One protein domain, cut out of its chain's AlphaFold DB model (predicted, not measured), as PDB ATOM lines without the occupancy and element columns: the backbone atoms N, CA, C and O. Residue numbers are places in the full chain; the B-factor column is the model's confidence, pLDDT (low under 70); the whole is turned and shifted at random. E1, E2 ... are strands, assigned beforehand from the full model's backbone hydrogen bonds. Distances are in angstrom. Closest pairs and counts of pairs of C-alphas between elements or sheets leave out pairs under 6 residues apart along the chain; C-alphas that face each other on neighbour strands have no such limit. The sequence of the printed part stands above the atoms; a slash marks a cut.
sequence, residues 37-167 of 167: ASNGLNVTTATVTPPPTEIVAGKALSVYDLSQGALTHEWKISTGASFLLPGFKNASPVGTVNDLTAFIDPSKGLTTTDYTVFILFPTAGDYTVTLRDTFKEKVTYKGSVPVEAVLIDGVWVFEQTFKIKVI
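AT A GLANCE: This is residues 37 to 167 of the 167 residues of an uncharacterized protein of Flavobacterium faecale (UniProt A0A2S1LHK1). Though little of it is regular structure, this is a small sandwich: a long, twisted, mixed sheet, E1, E3, E6, E7 and E8, partly face to face with a short antiparallel sheet, E2-E5-E4. The 131 printed residues include eight named strands, E1 to E8 along the chain, holding 49 residues, and no named helix: all strand. It is compact, radius of gyration of the C-alphas 15.5 A, yet elongated, 48 by 32 by 23 A.

HOW THE PARTS SIT: Start at E8, residues 155 to 166, antiparallel to E6, residues 125 to 135; N 131 and O 160, 2.9 A apart, are within hydrogen-bond range, as are the pairs below. On the other side of E8 find E1, residues 53 to 55, parallel, N 55 to O 165 2.9 A, and E7, residues 150 to 152, its hairpin partner, N 150 to O 157 2.9 A. E3, residues 72 to 77, is antiparallel to E6, N 74 to O 132 2.9 A. In the second sheet E5, residues 116 to 120, is antiparallel to E2, residues 60 to 65, N 61 to O 119 2.9 A, and to E4, residues 82 to 84, N 84 to O 118 2.8 A.

IN THESE COORDINATES: Find C-alpha 53, where E1 begins, at (21.473, 13.352, 55.713); E8, 34.4 A long, ends at C-alpha 166, (16.374, 15.794, 49.567).

THE WHOLE: The printed part has no cut; the links E4 to E5 and E6 to E7 are long, and residues 90 to 98 have pLDDT under 70.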
ATOM      1  N   ALA A  37      32.014  17.173  55.419       95.75
ATOM      2  CA  ALA A  37      30.880  17.600  54.624       95.75
ATOM      3  C   ALA A  37      30.190  18.799  55.276       95.75
ATOM      4  O   ALA A  37      30.124  18.887  56.504       95.75
ATOM      5  N   SER A  38      29.654  19.710  54.459       93.62
ATOM      6  CA  SER A  38      28.929  20.899  54.941       93.62
ATOM      7  C   SER A  38      27.717  20.534  55.798       93.62
ATOM      8  O   SER A  38      27.349  21.269  56.712       93.62
ATOM      9  N   ASN A  39      27.125  19.376  55.513       92.25
ATOM     10  CA  ASN A  39      26.112  18.724  56.323       92.25
ATOM     11  C   ASN A  39      26.693  17.380  56.757       92.25
ATOM     12  O   ASN A  39      27.271  16.675  55.932       92.25
ATOM     13  N   GLY A  40      26.550  17.019  58.033       89.19
ATOM     14  CA  GLY A  40      27.091  15.759  58.544       89.19
ATOM     15  C   GLY A  40      26.626  14.564  57.709       89.19
ATOM     16  O   GLY A  40      25.432  14.423  57.443       89.19
ATOM     17  N   LEU A  41      27.567  13.720  57.285       94.44
ATOM     18  CA  LEU A  41      27.282  12.493  56.547       94.44
ATOM     19  C   LEU A  41      27.217  11.313  57.506       94.44
ATOM     20  O   LEU A  41      28.199  10.983  58.173       94.44
ATOM     21  N   ASN A  42      26.052  10.677  57.563       93.81
ATOM     22  CA  ASN A  42      25.819   9.578  58.484       93.81
ATOM     23  C   ASN A  42      26.354   8.256  57.917       93.81
ATOM     24  O   ASN A  42      25.968   7.814  56.832       93.81
ATOM     25  N   VAL A  43      27.231   7.606  58.682       94.19
ATOM     26  CA  VAL A  43      27.858   6.332  58.315       94.19
ATOM     27  C   VAL A  43      26.862   5.187  58.428       94.19
ATOM     28  O   VAL A  43      26.320   4.922  59.499       94.19
ATOM     29  N   THR A  44      26.654   4.481  57.320       90.12
ATOM     30  CA  THR A  44      25.846   3.257  57.267       90.12
ATOM     31  C   THR A  44      26.764   2.044  57.190       90.12
ATOM     32  O   THR A  44      27.655   2.010  56.346       90.12
ATOM     33  N   THR A  45      26.519   1.038  58.025       91.06
ATOM     34  CA  THR A  45      27.209  -0.260  58.000       91.06
ATOM     35  C   THR A  45      26.197  -1.401  57.919       91.06
ATOM     36  O   THR A  45      24.987  -1.179  57.944       91.06
ATOM     37  N   ALA A  46      26.678  -2.648  57.867       88.12
ATOM     38  CA  ALA A  46      25.816  -3.831  57.904       88.12
ATOM     39  C   ALA A  46      24.955  -3.927  59.182       88.12
ATOM     40  O   ALA A  46      23.910  -4.571  59.167       88.12
ATOM     41  N   THR A  47      25.381  -3.299  60.284       90.50
ATOM     42  CA  THR A  47      24.699  -3.367  61.588       90.50
ATOM     43  C   THR A  47      24.113  -2.033  62.045       90.50
ATOM     44  O   THR A  47      23.329  -2.014  62.992       90.50
ATOM     45  N   VAL A  48      24.465  -0.918  61.395       91.50
ATOM     46  CA  VAL A  48      24.005   0.424  61.767       91.50
ATOM     47  C   VAL A  48      23.409   1.123  60.553       91.50
ATOM     48  O   VAL A  48      24.098   1.384  59.572       91.50
ATOM     49  N   THR A  49      22.120   1.459  60.632       92.50
ATOM     50  CA  THR A  49      21.418   2.252  59.612       92.50
ATOM     51  C   THR A  49      20.914   3.553  60.240       92.50
ATOM     52  O   THR A  49      19.821   3.565  60.809       92.50
ATOM     53  N   PRO A  50      21.702   4.639  60.194       93.31
ATOM     54  CA  PRO A  50      21.266   5.940  60.688       93.31
ATOM     55  C   PRO A  50      20.239   6.582  59.734       93.31
ATOM     56  O   PRO A  50      20.100   6.141  58.586       93.31
ATOM     57  N   PRO A  51      19.531   7.641  60.172       95.38
ATOM     58  CA  PRO A  51      18.725   8.447  59.262       95.38
ATOM     59  C   PRO A  51      19.596   9.058  58.146       95.38
ATOM     60  O   PRO A  51      20.782   9.331  58.368       95.38
ATOM     61  N   PRO A  52      19.035   9.279  56.945       96.19
ATOM     62  CA  PRO A  52      19.751   9.941  55.861       96.19
ATOM     63  C   PRO A  52      20.099  11.389  56.228       96.19
ATOM     64  O   PRO A  52      19.422  12.021  57.037       96.19
ATOM     65  N   THR A  53      21.146  11.927  55.609       95.56
ATOM     66  CA  THR A  53      21.473  13.352  55.713       95.56
ATOM     67  C   THR A  53      20.451  14.161  54.923       95.56
ATOM     68  O   THR A  53      20.294  13.943  53.722       95.56
ATOM     69  N   GLU A  54      19.765  15.095  55.580       95.56
ATOM     70  CA  GLU A  54      18.763  15.949  54.937       95.56
ATOM     71  C   GLU A  54      19.397  17.169  54.259       95.56
ATOM     72  O   GLU A  54      20.211  17.881  54.856       95.56
ATOM     73  N   ILE A  55      19.007  17.415  53.006       92.75
ATOM     74  CA  ILE A  55      19.441  18.545  52.177       92.75
ATOM     75  C   ILE A  55      18.210  19.179  51.528       92.75
ATOM     76  O   ILE A  55      17.309  18.480  51.085       92.75
ATOM     77  N   VAL A  56      18.169  20.507  51.435       91.81
ATOM     78  CA  VAL A  56      17.088  21.208  50.723       91.81
ATOM     79  C   VAL A  56      17.342  21.154  49.216       91.81
ATOM     80  O   VAL A  56      18.459  21.442  48.775       91.81
ATOM     81  N   ALA A  57      16.316  20.840  48.423       92.06
ATOM     82  CA  ALA A  57      16.416  20.829  46.964       92.06
ATOM     83  C   ALA A  57      16.981  22.154  46.410       92.06
ATOM     84  O   ALA A  57      16.650  23.254  46.862       92.06
ATOM     85  N   GLY A  58      17.876  22.052  45.429       89.56
ATOM     86  CA  GLY A  58      18.562  23.193  44.821       89.56
ATOM     87  C   GLY A  58      19.720  23.769  45.648       89.56
ATOM     88  O   GLY A  58      20.385  24.697  45.189       89.56
ATOM     89  N   LYS A  59      20.002  23.242  46.848       89.12
ATOM     90  CA  LYS A  59      21.218  23.570  47.608       89.12
ATOM     91  C   LYS A  59      22.340  22.587  47.288       89.12
ATOM     92  O   LYS A  59      22.095  21.421  46.983       89.12
ATOM     93  N   ALA A  60      23.574  23.078  47.363       91.69
ATOM     94  CA  ALA A  60      24.753  22.247  47.187       91.69
ATOM     95  C   ALA A  60      25.197  21.627  48.517       91.69
ATOM     96  O   ALA A  60      25.236  22.305  49.545       91.69
ATOM     97  N   LEU A  61      25.593  20.359  48.464       95.19
ATOM     98  CA  LEU A  61      26.359  19.683  49.504       95.19
ATOM     99  C   LEU A  61      27.844  19.774  49.141       95.19
ATOM    100  O   LEU A  61      28.249  19.290  48.083       95.19
ATOM    101  N   SER A  62      28.655  20.381  50.003       95.62
ATOM    102  CA  SER A  62      30.114  20.374  49.844       95.62
ATOM    103  C   SER A  62      30.689  19.177  50.586       95.62
ATOM    104  O   SER A  62      30.410  19.036  51.777       95.62
ATOM    105  N   VAL A  63      31.502  18.351  49.928       97.12
ATOM    106  CA  VAL A  63      32.218  17.240  50.572       97.12
ATOM    107  C   VAL A  63      33.697  17.258  50.210       97.12
ATOM    108  O   VAL A  63      34.092  17.705  49.132       97.12
ATOM    109  N   TYR A  64      34.505  16.804  51.156       97.75
ATOM    110  CA  TYR A  64      35.956  16.832  51.116       97.75
ATOM    111  C   TYR A  64      36.446  15.459  51.536       97.75
ATOM    112  O   TYR A  64      36.128  15.013  52.641       97.75
ATOM    113  N   ASP A  65      37.224  14.812  50.685       97.75
ATOM    114  CA  ASP A  65      38.080  13.719  51.104       97.75
ATOM    115  C   ASP A  65      39.341  14.307  51.741       97.75
ATOM    116  O   ASP A  65      40.022  15.161  51.168       97.75
ATOM    117  N   LEU A  66      39.594  13.891  52.975       96.38
ATOM    118  CA  LEU A  66      40.724  14.313  53.792       96.38
ATOM    119  C   LEU A  66      41.675  13.140  54.068       96.38
ATOM    120  O   LEU A  66      42.581  13.262  54.899       96.38
ATOM    121  N   SER A  67      41.476  12.016  53.383       96.56
ATOM    122  CA  SER A  67      42.286  10.815  53.511       96.56
ATOM    123  C   SER A  67      43.752  11.083  53.190       96.56
ATOM    124  O   SER A  67      44.112  11.890  52.333       96.56
ATOM    125  N   GLN A  68      44.620  10.398  53.922       95.31
ATOM    126  CA  GLN A  68      46.070  10.470  53.793       95.31
ATOM    127  C   GLN A  68      46.578   9.099  53.363       95.31
ATOM    128  O   GLN A  68      46.036   8.077  53.770       95.31
ATOM    129  N   GLY A  69      47.611   9.053  52.526       94.50
ATOM    130  CA  GLY A  69      48.176   7.771  52.097       94.50
ATOM    131  C   GLY A  69      47.380   7.028  51.011       94.50
ATOM    132  O   GLY A  69      47.768   5.918  50.642       94.50
ATOM    133  N   ALA A  70      46.296   7.614  50.485       96.00
ATOM    134  CA  ALA A  70      45.475   6.994  49.446       96.00
ATOM    135  C   ALA A  70      46.253   6.832  48.122       96.00
ATOM    136  O   ALA A  70      46.983   7.725  47.685       96.00
ATOM    137  N   LEU A  71      46.097   5.674  47.479       95.62
ATOM    138  CA  LEU A  71      46.619   5.368  46.144       95.62
ATOM    139  C   LEU A  71      45.693   5.893  45.052       95.62
ATOM    140  O   LEU A  71      46.157   6.383  44.025       95.62
ATOM    141  N   THR A  72      44.389   5.779  45.282       97.12
ATOM    142  CA  THR A  72      43.340   6.337  44.432       97.12
ATOM    143  C   THR A  72      42.249   6.921  45.307       97.12
ATOM    144  O   THR A  72      42.008   6.410  46.400       97.12
ATOM    145  N   HIS A  73      41.561   7.916  44.762       97.31
ATOM    146  CA  HIS A  73      40.416   8.571  45.369       97.31
ATOM    147  C   HIS A  73      39.297   8.717  44.330       97.31
ATOM    148  O   HIS A  73      39.571   9.080  43.182       97.31
ATOM    149  N   GLU A  74      38.055   8.444  44.724       98.50
ATOM    150  CA  GLU A  74      36.869   8.663  43.899       98.50
ATOM    151  C   GLU A  74      35.652   9.070  44.744       98.50
ATOM    152  O   GLU A  74      35.286   8.412  45.721       98.50
ATOM    153  N   TRP A  75      34.953  10.110  44.286       98.62
ATOM    154  CA  TRP A  75      33.568  10.381  44.659       98.62
ATOM    155  C   TRP A  75      32.621   9.873  43.580       98.62
ATOM    156  O   TRP A  75      32.807  10.158  42.396       98.62
ATOM    157  N   LYS A  76      31.539   9.213  43.996       98.75
ATOM    158  CA  LYS A  76      30.439   8.787  43.123       98.75
ATOM    159  C   LYS A  76      29.094   9.289  43.635       98.75
ATOM    160  O   LYS A  76      28.791   9.161  44.818       98.75
ATOM    161  N   ILE A  77      28.257   9.803  42.742       98.69
ATOM    162  CA  ILE A  77      26.904  10.288  43.048       98.69
ATOM    163  C   ILE A  77      25.843   9.469  42.305       98.69
ATOM    164  O   ILE A  77      26.099   8.910  41.238       98.69
ATOM    165  N   SER A  78      24.640   9.360  42.873       98.12
ATOM    166  CA  SER A  78      23.507   8.724  42.189       98.12
ATOM    167  C   SER A  78      22.976   9.586  41.043       98.12
ATOM    168  O   SER A  78      23.106  10.811  41.045       98.12
ATOM    169  N   THR A  79      22.312   8.946  40.079       97.75
ATOM    170  CA  THR A  79      21.624   9.625  38.974       97.75
ATOM    171  C   THR A  79      20.686  10.724  39.477       97.75
ATOM    172  O   THR A  79      20.021  10.571  40.500       97.75
ATOM    173  N   GLY A  80      20.626  11.831  38.737       96.00
ATOM    174  CA  GLY A  80      19.801  12.991  39.066       96.00
ATOM    175  C   GLY A  80      20.501  14.026  39.949       96.00
ATOM    176  O   GLY A  80      19.975  15.124  40.077       96.00
ATOM    177  N   ALA A  81      21.661  13.707  40.530       97.94
ATOM    178  CA  ALA A  81      22.568  14.685  41.126       97.94
ATOM    179  C   ALA A  81      23.665  15.085  40.126       97.94
ATOM    180  O   ALA A  81      23.965  14.327  39.200       97.94
ATOM    181  N   SER A  82      24.288  16.245  40.343       98.12
ATOM    182  CA  SER A  82      25.369  16.755  39.486       98.12
ATOM    183  C   SER A  82      26.506  17.354  40.305       98.12
ATOM    184  O   SER A  82      26.261  18.005  41.321       98.12
ATOM    185  N   PHE A  83      27.744  17.202  39.834       98.38
ATOM    186  CA  PHE A  83      28.869  17.966  40.369       98.38
ATOM    187  C   PHE A  83      28.831  19.417  39.878       98.38
ATOM    188  O   PHE A  83      28.436  19.689  38.743       98.38
ATOM    189  N   LEU A  84      29.260  20.345  40.732       96.94
ATOM    190  CA  LEU A  84      29.358  21.768  40.424       96.94
ATOM    191  C   LEU A  84      30.817  22.230  40.336       96.94
ATOM    192  O   LEU A  84      31.685  21.767  41.081       96.94
ATOM    193  N   LEU A  85      31.058  23.211  39.471       95.19
ATOM    194  CA  LEU A  85      32.245  24.058  39.474       95.19
ATOM    195  C   LEU A  85      32.320  24.871  40.782       95.19
ATOM    196  O   LEU A  85      31.281  25.234  41.341       95.19
ATOM    197  N   PRO A  86      33.523  25.212  41.278       90.12
ATOM    198  CA  PRO A  86      33.674  26.082  42.442       90.12
ATOM    199  C   PRO A  86      33.221  27.526  42.153       90.12
ATOM    200  O   PRO A  86      33.042  27.937  41.009       90.12
ATOM    201  N   GLY A  87      33.107  28.340  43.208       83.88
ATOM    202  CA  GLY A  87      32.926  29.796  43.092       83.88
ATOM    203  C   GLY A  87      31.481  30.299  43.180       83.88
ATOM    204  O   GLY A  87      31.262  31.512  43.171       83.88
ATOM    205  N   PHE A  88      30.498  29.410  43.333       83.12
ATOM    206  CA  PHE A  88      29.130  29.803  43.679       83.12
ATOM    207  C   PHE A  88      29.020  30.208  45.158       83.12
ATOM    208  O   PHE A  88      29.787  29.775  46.020       83.12
ATOM    209  N   LYS A  89      28.025  31.042  45.477       72.81
ATOM    210  CA  LYS A  89      27.687  31.405  46.858       72.81
ATOM    211  C   LYS A  89      26.473  30.598  47.313       72.81
ATOM    212  O   LYS A  89      25.374  30.794  46.796       72.81
ATOM    213  N   ASN A  90      26.664  29.746  48.325       62.84
ATOM    214  CA  ASN A  90      25.575  29.017  48.998       62.84
ATOM    215  C   ASN A  90      24.566  29.952  49.690       62.84
ATOM    216  O   ASN A  90      23.395  29.607  49.874       62.84
ATOM    217  N   ALA A  91      25.020  31.154  50.048       50.53
ATOM    218  CA  ALA A  91      24.212  32.197  50.648       50.53
ATOM    219  C   ALA A  91      23.555  33.052  49.560       50.53
ATOM    220  O   ALA A  91      24.155  33.990  49.038       50.53
ATOM    221  N   SER A  92      22.296  32.753  49.258       44.75
ATOM    222  CA  SER A  92      21.348  33.851  49.092       44.75
ATOM    223  C   SER A  92      20.684  34.089  50.447       44.75
ATOM    224  O   SER A  92      20.494  33.116  51.190       44.75
ATOM    225  N   PRO A  93      20.338  35.338  50.805       43.62
ATOM    226  CA  PRO A  93      19.501  35.607  51.965       43.62
ATOM    227  C   PRO A  93      18.236  34.746  51.904       43.62
ATOM    228  O   PRO A  93      17.756  34.418  50.814       43.62
ATOM    229  N   VAL A  94      17.733  34.367  53.081       40.47
ATOM    230  CA  VAL A  94      16.472  33.641  53.300       40.47
ATOM    231  C   VAL A  94      15.451  33.984  52.206       40.47
ATOM    232  O   VAL A  94      14.993  35.120  52.125       40.47
ATOM    233  N   GLY A  95      15.137  33.011  51.344       43.75
ATOM    234  CA  GLY A  95      14.089  33.131  50.323       43.75
ATOM    235  C   GLY A  95      14.518  32.967  48.862       43.75
ATOM    236  O   GLY A  95      13.649  32.695  48.043       43.75
ATOM    237  N   THR A  96      15.810  33.050  48.511       51.12
ATOM    238  CA  THR A  96      16.241  32.809  47.114       51.12
ATOM    239  C   THR A  96      17.123  31.563  47.027       51.12
ATOM    240  O   THR A  96      18.256  31.524  47.513       51.12
ATOM    241  N   VAL A  97      16.612  30.490  46.429       55.31
ATOM    242  CA  VAL A  97      17.478  29.421  45.919       55.31
ATOM    243  C   VAL A  97      18.169  30.025  44.701       55.31
ATOM    244  O   VAL A  97      17.512  30.291  43.699       55.31
ATOM    245  N   ASN A  98      19.464  30.342  44.809       65.12
ATOM    246  CA  ASN A  98      20.236  30.679  43.617       65.12
ATOM    247  C   ASN A  98      20.176  29.448  42.717       65.12
ATOM    248  O   ASN A  98      20.494  28.355  43.182       65.12
ATOM    249  N   ASP A  99      19.739  29.614  41.475       80.38
ATOM    250  CA  ASP A  99      19.789  28.533  40.504       80.38
ATOM    251  C   ASP A  99      21.256  28.128  40.298       80.38
ATOM    252  O   ASP A  99      22.060  28.880  39.744       80.38
ATOM    253  N   LEU A 100      21.620  26.956  40.824       89.50
ATOM    254  CA  LEU A 100      22.977  26.420  40.744       89.50
ATOM    255  C   LEU A 100      23.213  25.636  39.447       89.50
ATOM    256  O   LEU A 100      24.328  25.163  39.234       89.50
ATOM    257  N   THR A 101      22.217  25.508  38.561       90.06
ATOM    258  CA  THR A 101      22.368  24.749  37.308       90.06
ATOM    259  C   THR A 101      23.439  25.335  36.391       90.06
ATOM    260  O   THR A 101      24.151  24.585  35.728       90.06
ATOM    261  N   ALA A 102      23.644  26.657  36.421       90.31
ATOM    262  CA  ALA A 102      24.711  27.335  35.684       90.31
ATOM    263  C   ALA A 102      26.130  26.945  36.142       90.31
ATOM    264  O   ALA A 102      27.096  27.197  35.424       90.31
ATOM    265  N   PHE A 103      26.262  26.346  37.329       94.00
ATOM    266  CA  PHE A 103      27.530  25.862  37.868       94.00
ATOM    267  C   PHE A 103      27.727  24.363  37.657       94.00
ATOM    268  O   PHE A 103      28.753  23.855  38.091       94.00
ATOM    269  N   ILE A 104      26.791  23.643  37.022       96.06
ATOM    270  CA  ILE A 104      26.987  22.221  36.710       96.06
ATOM    271  C   ILE A 104      28.259  22.074  35.880       96.06
ATOM    272  O   ILE A 104      28.421  22.745  34.865       96.06
ATOM    273  N   ASP A 105      29.157  21.204  36.333       97.00
ATOM    274  CA  ASP A 105      30.417  20.925  35.656       97.00
ATOM    275  C   ASP A 105      30.164  19.951  34.491       97.00
ATOM    276  O   ASP A 105      29.958  18.759  34.730       97.00
ATOM    277  N   PRO A 106      30.176  20.412  33.224       95.62
ATOM    278  CA  PRO A 106      29.852  19.558  32.084       95.62
ATOM    279  C   PRO A 106      30.950  18.530  31.787       95.62
ATOM    280  O   PRO A 106      30.737  17.631  30.976       95.62
ATOM    281  N   SER A 107      32.131  18.669  32.403       96.25
ATOM    282  CA  SER A 107      33.235  17.723  32.239       96.25
ATOM    283  C   SER A 107      33.097  16.489  33.132       96.25
ATOM    284  O   SER A 107      33.784  15.492  32.905       96.25
ATOM    285  N   LYS A 108      32.197  16.530  34.125       95.81
ATOM    286  CA  LYS A 108      31.991  15.450  35.089       95.81
ATOM    287  C   LYS A 108      30.698  14.697  34.816       95.81
ATOM    288  O   LYS A 108      29.656  15.276  34.522       95.81
ATOM    289  N   GLY A 109      30.778  13.376  34.949       96.62
ATOM    290  CA  GLY A 109      29.614  12.498  34.972       96.62
ATOM    291  C   GLY A 109      29.129  12.267  36.402       96.62
ATOM    292  O   GLY A 109      28.993  13.191  37.197       96.62
ATOM    293  N   LEU A 110      28.901  10.997  36.734       98.38
ATOM    294  CA  LEU A 110      28.494  10.563  38.075       98.38
ATOM    295  C   LEU A 110      29.676  10.200  38.984       98.38
ATOM    296  O   LEU A 110      29.456   9.809  40.129       98.38
ATOM    297  N   THR A 111      30.909  10.312  38.491       98.44
ATOM    298  CA  THR A 111      32.136  10.072  39.258       98.44
ATOM    299  C   THR A 111      33.168  11.170  39.020       98.44
ATOM    300  O   THR A 111      33.128  11.862  37.999       98.44
ATOM    301  N   THR A 112      34.076  11.351  39.978       98.44
ATOM    302  CA  THR A 112      35.216  12.273  39.886       98.44
ATOM    303  C   THR A 112      36.320  11.866  40.863       98.44
ATOM    304  O   THR A 112      36.036  11.269  41.896       98.44
ATOM    305  N   THR A 113      37.568  12.223  40.554       98.19
ATOM    306  CA  THR A 113      38.749  12.005  41.411       98.19
ATOM    307  C   THR A 113      39.187  13.279  42.143       98.19
ATOM    308  O   THR A 113      40.312  13.366  42.634       98.19
ATOM    309  N   ASP A 114      38.344  14.311  42.158       97.69
ATOM    310  CA  ASP A 114      38.617  15.554  42.876       97.69
ATOM    311  C   ASP A 114      38.441  15.348  44.381       97.69
ATOM    312  O   ASP A 114      37.349  15.008  44.822       97.69
ATOM    313  N   TYR A 115      39.455  15.681  45.182       96.75
ATOM    314  CA  TYR A 115      39.360  15.606  46.648       96.75
ATOM    315  C   TYR A 115      38.223  16.453  47.229       96.75
ATOM    316  O   TYR A 115      37.643  16.113  48.253       96.75
ATOM    317  N   THR A 116      37.905  17.590  46.608       97.06
ATOM    318  CA  THR A 116      36.824  18.481  47.042       97.06
ATOM    319  C   THR A 116      35.782  18.580  45.951       97.06
ATOM    320  O   THR A 116      36.094  18.997  44.836       97.06
ATOM    321  N   VAL A 117      34.532  18.265  46.286       97.50
ATOM    322  CA  VAL A 117      33.420  18.328  45.340       97.50
ATOM    323  C   VAL A 117      32.214  19.038  45.934       97.50
ATOM    324  O   VAL A 117      31.981  19.071  47.143       97.50
ATOM    325  N   PHE A 118      31.425  19.605  45.034       97.19
ATOM    326  CA  PHE A 118      30.179  20.287  45.330       97.19
ATOM    327  C   PHE A 118      29.073  19.575  44.568       97.19
ATOM    328  O   PHE A 118      29.193  19.399  43.358       97.19
ATOM    329  N   ILE A 119      28.024  19.140  45.256       97.62
ATOM    330  CA  ILE A 119      27.000  18.266  44.680       97.62
ATOM    331  C   ILE A 119      25.654  18.977  44.737       97.62
ATOM    332  O   ILE A 119      25.195  19.346  45.816       97.62
ATOM    333  N   LEU A 120      25.021  19.157  43.581       96.19
ATOM    334  CA  LEU A 120      23.668  19.682  43.449       96.19
ATOM    335  C   LEU A 120      22.652  18.545  43.415       96.19
ATOM    336  O   LEU A 120      22.773  17.624  42.606       96.19
ATOM    337  N   PHE A 121      21.601  18.688  44.219       95.75
ATOM    338  CA  PHE A 121      20.404  17.859  44.150       95.75
ATOM    339  C   PHE A 121      19.208  18.721  43.714       95.75
ATOM    340  O   PHE A 121      18.703  19.509  44.515       95.75
ATOM    341  N   PRO A 122      18.764  18.643  42.447       92.06
ATOM    342  CA  PRO A 122      17.783  19.577  41.894       92.06
ATOM    343  C   PRO A 122      16.344  19.301  42.347       92.06
ATOM    344  O   PRO A 122      15.519  20.210  42.340       92.06
ATOM    345  N   THR A 123      16.027  18.065  42.733       94.19
ATOM    346  CA  THR A 123      14.660  17.629  43.048       94.19
ATOM    347  C   THR A 123      14.613  16.867  44.363       94.19
ATOM    348  O   THR A 123      15.581  16.203  44.729       94.19
ATOM    349  N   ALA A 124      13.477  16.930  45.057       96.31
ATOM    350  CA  ALA A 124      13.236  16.113  46.241       96.31
ATOM    351  C   ALA A 124      13.301  14.615  45.900       96.31
ATOM    352  O   ALA A 124      12.858  14.191  44.829       96.31
ATOM    353  N   GLY A 125      13.846  13.811  46.810       97.25
ATOM    354  CA  GLY A 125      14.071  12.390  46.565       97.25
ATOM    355  C   GLY A 125      15.163  11.784  47.437       97.25
ATOM    356  O   GLY A 125      15.705  12.434  48.329       97.25
ATOM    357  N   ASP A 126      15.468  10.519  47.170       98.00
ATOM    358  CA  ASP A 126      16.536   9.782  47.837       98.00
ATOM    359  C   ASP A 126      17.746   9.686  46.904       98.00
ATOM    360  O   ASP A 126      17.623   9.279  45.748       98.00
ATOM    361  N   TYR A 127      18.912  10.058  47.417       98.31
ATOM    362  CA  TYR A 127      20.170  10.085  46.678       98.31
ATOM    363  C   TYR A 127      21.273   9.384  47.469       98.31
ATOM    364  O   TYR A 127      21.164   9.161  48.678       98.31
ATOM    365  N   THR A 128      22.367   9.059  46.787       98.25
ATOM    366  CA  THR A 128      23.569   8.517  47.423       98.25
ATOM    367  C   THR A 128      24.815   9.266  46.991       98.25
ATOM    368  O   THR A 128      24.967   9.598  45.815       98.25
ATOM    369  N   VAL A 129      25.735   9.443  47.933       98.44
ATOM    370  CA  VAL A 129      27.105   9.908  47.690       98.44
ATOM    371  C   VAL A 129      28.042   8.836  48.224       98.44
ATOM    372  O   VAL A 129      27.837   8.361  49.334       98.44
ATOM    373  N   THR A 130      29.031   8.412  47.450       98.62
ATOM    374  CA  THR A 130      29.958   7.336  47.822       98.62
ATOM    375  C   THR A 130      31.382   7.853  47.777       98.62
ATOM    376  O   THR A 130      31.776   8.411  46.755       98.62
ATOM    377  N   LEU A 131      32.123   7.655  48.866       98.62
ATOM    378  CA  LEU A 131      33.577   7.791  48.907       98.62
ATOM    379  C   LEU A 131      34.192   6.418  48.654       98.62
ATOM    380  O   LEU A 131      33.825   5.466  49.349       98.62
ATOM    381  N   ARG A 132      35.117   6.322  47.701       98.56
ATOM    382  CA  ARG A 132      35.898   5.114  47.452       98.56
ATOM    383  C   ARG A 132      37.379   5.453  47.328       98.56
ATOM    384  O   ARG A 132      37.808   6.018  46.326       98.56
ATOM    385  N   ASP A 133      38.154   4.984  48.296       98.50
ATOM    386  CA  ASP A 133      39.601   5.173  48.340       98.50
ATOM    387  C   ASP A 133      40.317   3.824  48.388       98.50
ATOM    388  O   ASP A 133      39.774   2.812  48.846       98.50
ATOM    389  N   THR A 134      41.562   3.799  47.918       98.31
ATOM    390  CA  THR A 134      42.412   2.606  48.004       98.31
ATOM    391  C   THR A 134      43.726   2.891  48.713       98.31
ATOM    392  O   THR A 134      44.258   3.991  48.619       98.31
ATOM    393  N   PHE A 135      44.273   1.902  49.421       97.56
ATOM    394  CA  PHE A 135      45.442   2.054  50.289       97.56
ATOM    395  C   PHE A 135      46.387   0.850  50.187       97.56
ATOM    396  O   PHE A 135      45.983  -0.270  49.858       97.56
ATOM    397  N   LYS A 136      47.670   1.079  50.499       95.94
ATOM    398  CA  LYS A 136      48.690   0.010  50.589       95.94
ATOM    399  C   LYS A 136      48.529  -0.850  51.840       95.94
ATOM    400  O   LYS A 136      48.915  -2.014  51.842       95.94
ATOM    401  N   GLU A 137      47.977  -0.274  52.897       95.75
ATOM    402  CA  GLU A 137      47.790  -0.898  54.202       95.75
ATOM    403  C   GLU A 137      46.347  -0.723  54.676       95.75
ATOM    404  O   GLU A 137      45.591   0.085  54.133       95.75
ATOM    405  N   LYS A 138      45.949  -1.506  55.682       97.31
ATOM    406  CA  LYS A 138      44.596  -1.438  56.226       97.31
ATOM    407  C   LYS A 138      44.377  -0.085  56.896       97.31
ATOM    408  O   LYS A 138      45.089   0.257  57.837       97.31
ATOM    409  N   VAL A 139      43.329   0.613  56.477       97.88
ATOM    410  CA  VAL A 139      42.810   1.800  57.163       97.88
ATOM    411  C   VAL A 139      41.457   1.492  57.795       97.88
ATOM    412  O   VAL A 139      40.720   0.613  57.337       97.88
ATOM    413  N   THR A 140      41.124   2.236  58.843       97.62
ATOM    414  CA  THR A 140      39.831   2.154  59.521       97.62
ATOM    415  C   THR A 140      39.370   3.565  59.831       97.62
ATOM    416  O   THR A 140      40.055   4.275  60.563       97.62
ATOM    417  N   TYR A 141      38.196   3.949  59.335       97.00
ATOM    418  CA  TYR A 141      37.524   5.161  59.782       97.00
ATOM    419  C   TYR A 141      37.157   5.011  61.262       97.00
ATOM    420  O   TYR A 141      36.485   4.050  61.639       97.00
ATOM    421  N   LYS A 142      37.592   5.954  62.105       93.00
ATOM    422  CA  LYS A 142      37.454   5.894  63.574       93.00
ATOM    423  C   LYS A 142      36.340   6.789  64.130       93.00
ATOM    424  O   LYS A 142      36.451   7.279  65.252       93.00
ATOM    425  N   GLY A 143      35.286   7.048  63.357       89.50
ATOM    426  CA  GLY A 143      34.120   7.778  63.863       89.50
ATOM    427  C   GLY A 143      33.284   6.960  64.851       89.50
ATOM    428  O   GLY A 143      33.665   5.871  65.276       89.50
ATOM    429  N   SER A 144      32.099   7.473  65.200       87.38
ATOM    430  CA  SER A 144      31.184   6.815  66.149       87.38
ATOM    431  C   SER A 144      30.793   5.395  65.736       87.38
ATOM    432  O   SER A 144      30.501   4.562  66.590       87.38
ATOM    433  N   VAL A 145      30.797   5.124  64.430       91.75
ATOM    434  CA  VAL A 145      30.651   3.789  63.860       91.75
ATOM    435  C   VAL A 145      31.911   3.510  63.042       91.75
ATOM    436  O   VAL A 145      32.105   4.171  62.017       91.75
ATOM    437  N   PRO A 146      32.790   2.594  63.483       93.94
ATOM    438  CA  PRO A 146      34.014   2.305  62.757       93.94
ATOM    439  C   PRO A 146      33.717   1.565  61.452       93.94
ATOM    440  O   PRO A 146      32.841   0.699  61.404       93.94
ATOM    441  N   VAL A 147      34.472   1.892  60.404       96.81
ATOM    442  CA  VAL A 147      34.383   1.241  59.089       96.81
ATOM    443  C   VAL A 147      35.784   0.884  58.636       96.81
ATOM    444  O   VAL A 147      36.648   1.751  58.537       96.81
ATOM    445  N   GLU A 148      36.025  -0.398  58.402       97.00
ATOM    446  CA  GLU A 148      37.334  -0.899  57.995       97.00
ATOM    447  C   GLU A 148      37.417  -1.032  56.476       97.00
ATOM    448  O   GLU A 148      36.456  -1.460  55.834       97.00
ATOM    449  N   ALA A 149      38.584  -0.731  55.909       98.00
ATOM    450  CA  ALA A 149      38.885  -1.115  54.540       98.00
ATOM    451  C   ALA A 149      38.922  -2.646  54.404       98.00
ATOM    452  O   ALA A 149      39.359  -3.366  55.308       98.00
ATOM    453  N   VAL A 150      38.512  -3.138  53.239       98.12
ATOM    454  CA  VAL A 150      38.503  -4.559  52.886       98.12
ATOM    455  C   VAL A 150      39.605  -4.827  51.868       98.12
ATOM    456  O   VAL A 150      39.773  -4.071  50.917       98.12
ATOM    457  N   LEU A 151      40.366  -5.904  52.056       98.25
ATOM    458  CA  LEU A 151      41.388  -6.316  51.097       98.25
ATOM    459  C   LEU A 151      40.726  -6.955  49.866       98.25
ATOM    460  O   LEU A 151      40.091  -8.003  49.986       98.25
ATOM    461  N   ILE A 152      40.894  -6.342  48.695       97.75
ATOM    462  CA  ILE A 152      40.371  -6.814  47.406       97.75
ATOM    463  C   ILE A 152      41.529  -6.805  46.406       97.75
ATOM    464  O   ILE A 152      42.183  -5.781  46.230       97.75
ATOM    465  N   ASP A 153      41.821  -7.953  45.793       95.94
ATOM    466  CA  ASP A 153      42.872  -8.105  44.771       95.94
ATOM    467  C   ASP A 153      44.249  -7.531  45.177       95.94
ATOM    468  O   ASP A 153      44.996  -6.989  44.366       95.94
ATOM    469  N   GLY A 154      44.599  -7.655  46.463       96.31
ATOM    470  CA  GLY A 154      45.882  -7.195  47.006       96.31
ATOM    471  C   GLY A 154      45.945  -5.706  47.362       96.31
ATOM    472  O   GLY A 154      47.009  -5.235  47.758       96.31
ATOM    473  N   VAL A 155      44.830  -4.976  47.272       97.50
ATOM    474  CA  VAL A 155      44.722  -3.558  47.642       97.50
ATOM    475  C   VAL A 155      43.651  -3.377  48.720       97.50
ATOM    476  O   VAL A 155      42.597  -4.010  48.674       97.50
ATOM    477  N   TRP A 156      43.906  -2.529  49.718       98.44
ATOM    478  CA  TRP A 156      42.906  -2.210  50.741       98.44
ATOM    479  C   TRP A 156      41.929  -1.178  50.194       98.44
ATOM    480  O   TRP A 156      42.333  -0.074  49.847       98.44
ATOM    481  N   VAL A 157      40.651  -1.533  50.108       98.56
ATOM    482  CA  VAL A 157      39.586  -0.684  49.571       98.56
ATOM    483  C   VAL A 157      38.709  -0.200  50.714       98.56
ATOM    484  O   VAL A 157      38.073  -1.004  51.396       98.56
ATOM    485  N   PHE A 158      38.661   1.111  50.910       98.50
ATOM    486  CA  PHE A 158      37.651   1.750  51.740       98.50
ATOM    487  C   PHE A 158      36.512   2.221  50.839       98.50
ATOM    488  O   PHE A 158      36.744   2.949  49.878       98.50
ATOM    489  N   GLU A 159      35.279   1.826  51.147       98.00
ATOM    490  CA  GLU A 159      34.098   2.323  50.447       98.00
ATOM    491  C   GLU A 159      32.995   2.639  51.451       98.00
ATOM    492  O   GLU A 159      32.573   1.772  52.218       98.00
ATOM    493  N   GLN A 160      32.508   3.879  51.426       97.44
ATOM    494  CA  GLN A 160      31.391   4.311  52.254       97.44
ATOM    495  C   GLN A 160      30.343   5.011  51.400       97.44
ATOM    496  O   GLN A 160      30.594   6.060  50.812       97.44
ATOM    497  N   THR A 161      29.134   4.450  51.383       97.56
ATOM    498  CA  THR A 161      27.956   5.091  50.788       97.56
ATOM    499  C   THR A 161      27.171   5.847  51.859       97.56
ATOM    500  O   THR A 161      26.805   5.289  52.897       97.56
ATOM    501  N   PHE A 162      26.883   7.113  51.590       97.56
ATOM    502  CA  PHE A 162      26.070   8.005  52.407       97.56
ATOM    503  C   PHE A 162      24.693   8.171  51.772       97.56
ATOM    504  O   PHE A 162      24.580   8.449  50.576       97.56
ATOM    505  N   LYS A 163      23.639   8.011  52.576       97.75
ATOM    506  CA  LYS A 163      22.254   8.225  52.141       97.75
ATOM    507  C   LYS A 163      21.880   9.687  52.328       97.75
ATOM    508  O   LYS A 163      22.018  10.215  53.430       97.75
ATOM    509  N   ILE A 164      21.367  10.306  51.274       97.88
ATOM    510  CA  ILE A 164      20.936  11.700  51.261       97.88
ATOM    511  C   ILE A 164      19.427  11.738  51.033       97.88
ATOM    512  O   ILE A 164      18.926  11.117  50.095       97.88
ATOM    513  N   LYS A 165      18.709  12.475  51.881       97.62
ATOM    514  CA  LYS A 165      17.291  12.781  51.698       97.62
ATOM    515  C   LYS A 165      17.156  14.228  51.269       97.62
ATOM    516  O   LYS A 165      17.548  15.126  52.005       97.62
ATOM    517  N   VAL A 166      16.597  14.450  50.091       96.56
ATOM    518  CA  VAL A 166      16.374  15.794  49.567       96.56
ATOM    519  C   VAL A 166      14.918  16.172  49.792       96.56
ATOM    520  O   VAL A 166      14.025  15.430  49.367       96.56
ATOM    521  N   ILE A 167      14.705  17.288  50.490       93.12
ATOM    522  CA  ILE A 167      13.395  17.821  50.898       93.12
ATOM    523  C   ILE A 167      13.076  19.158  50.233       93.12
ATOM    524  O   ILE A 167      14.024  19.904  49.883       93.12
TER     525      ILE A 167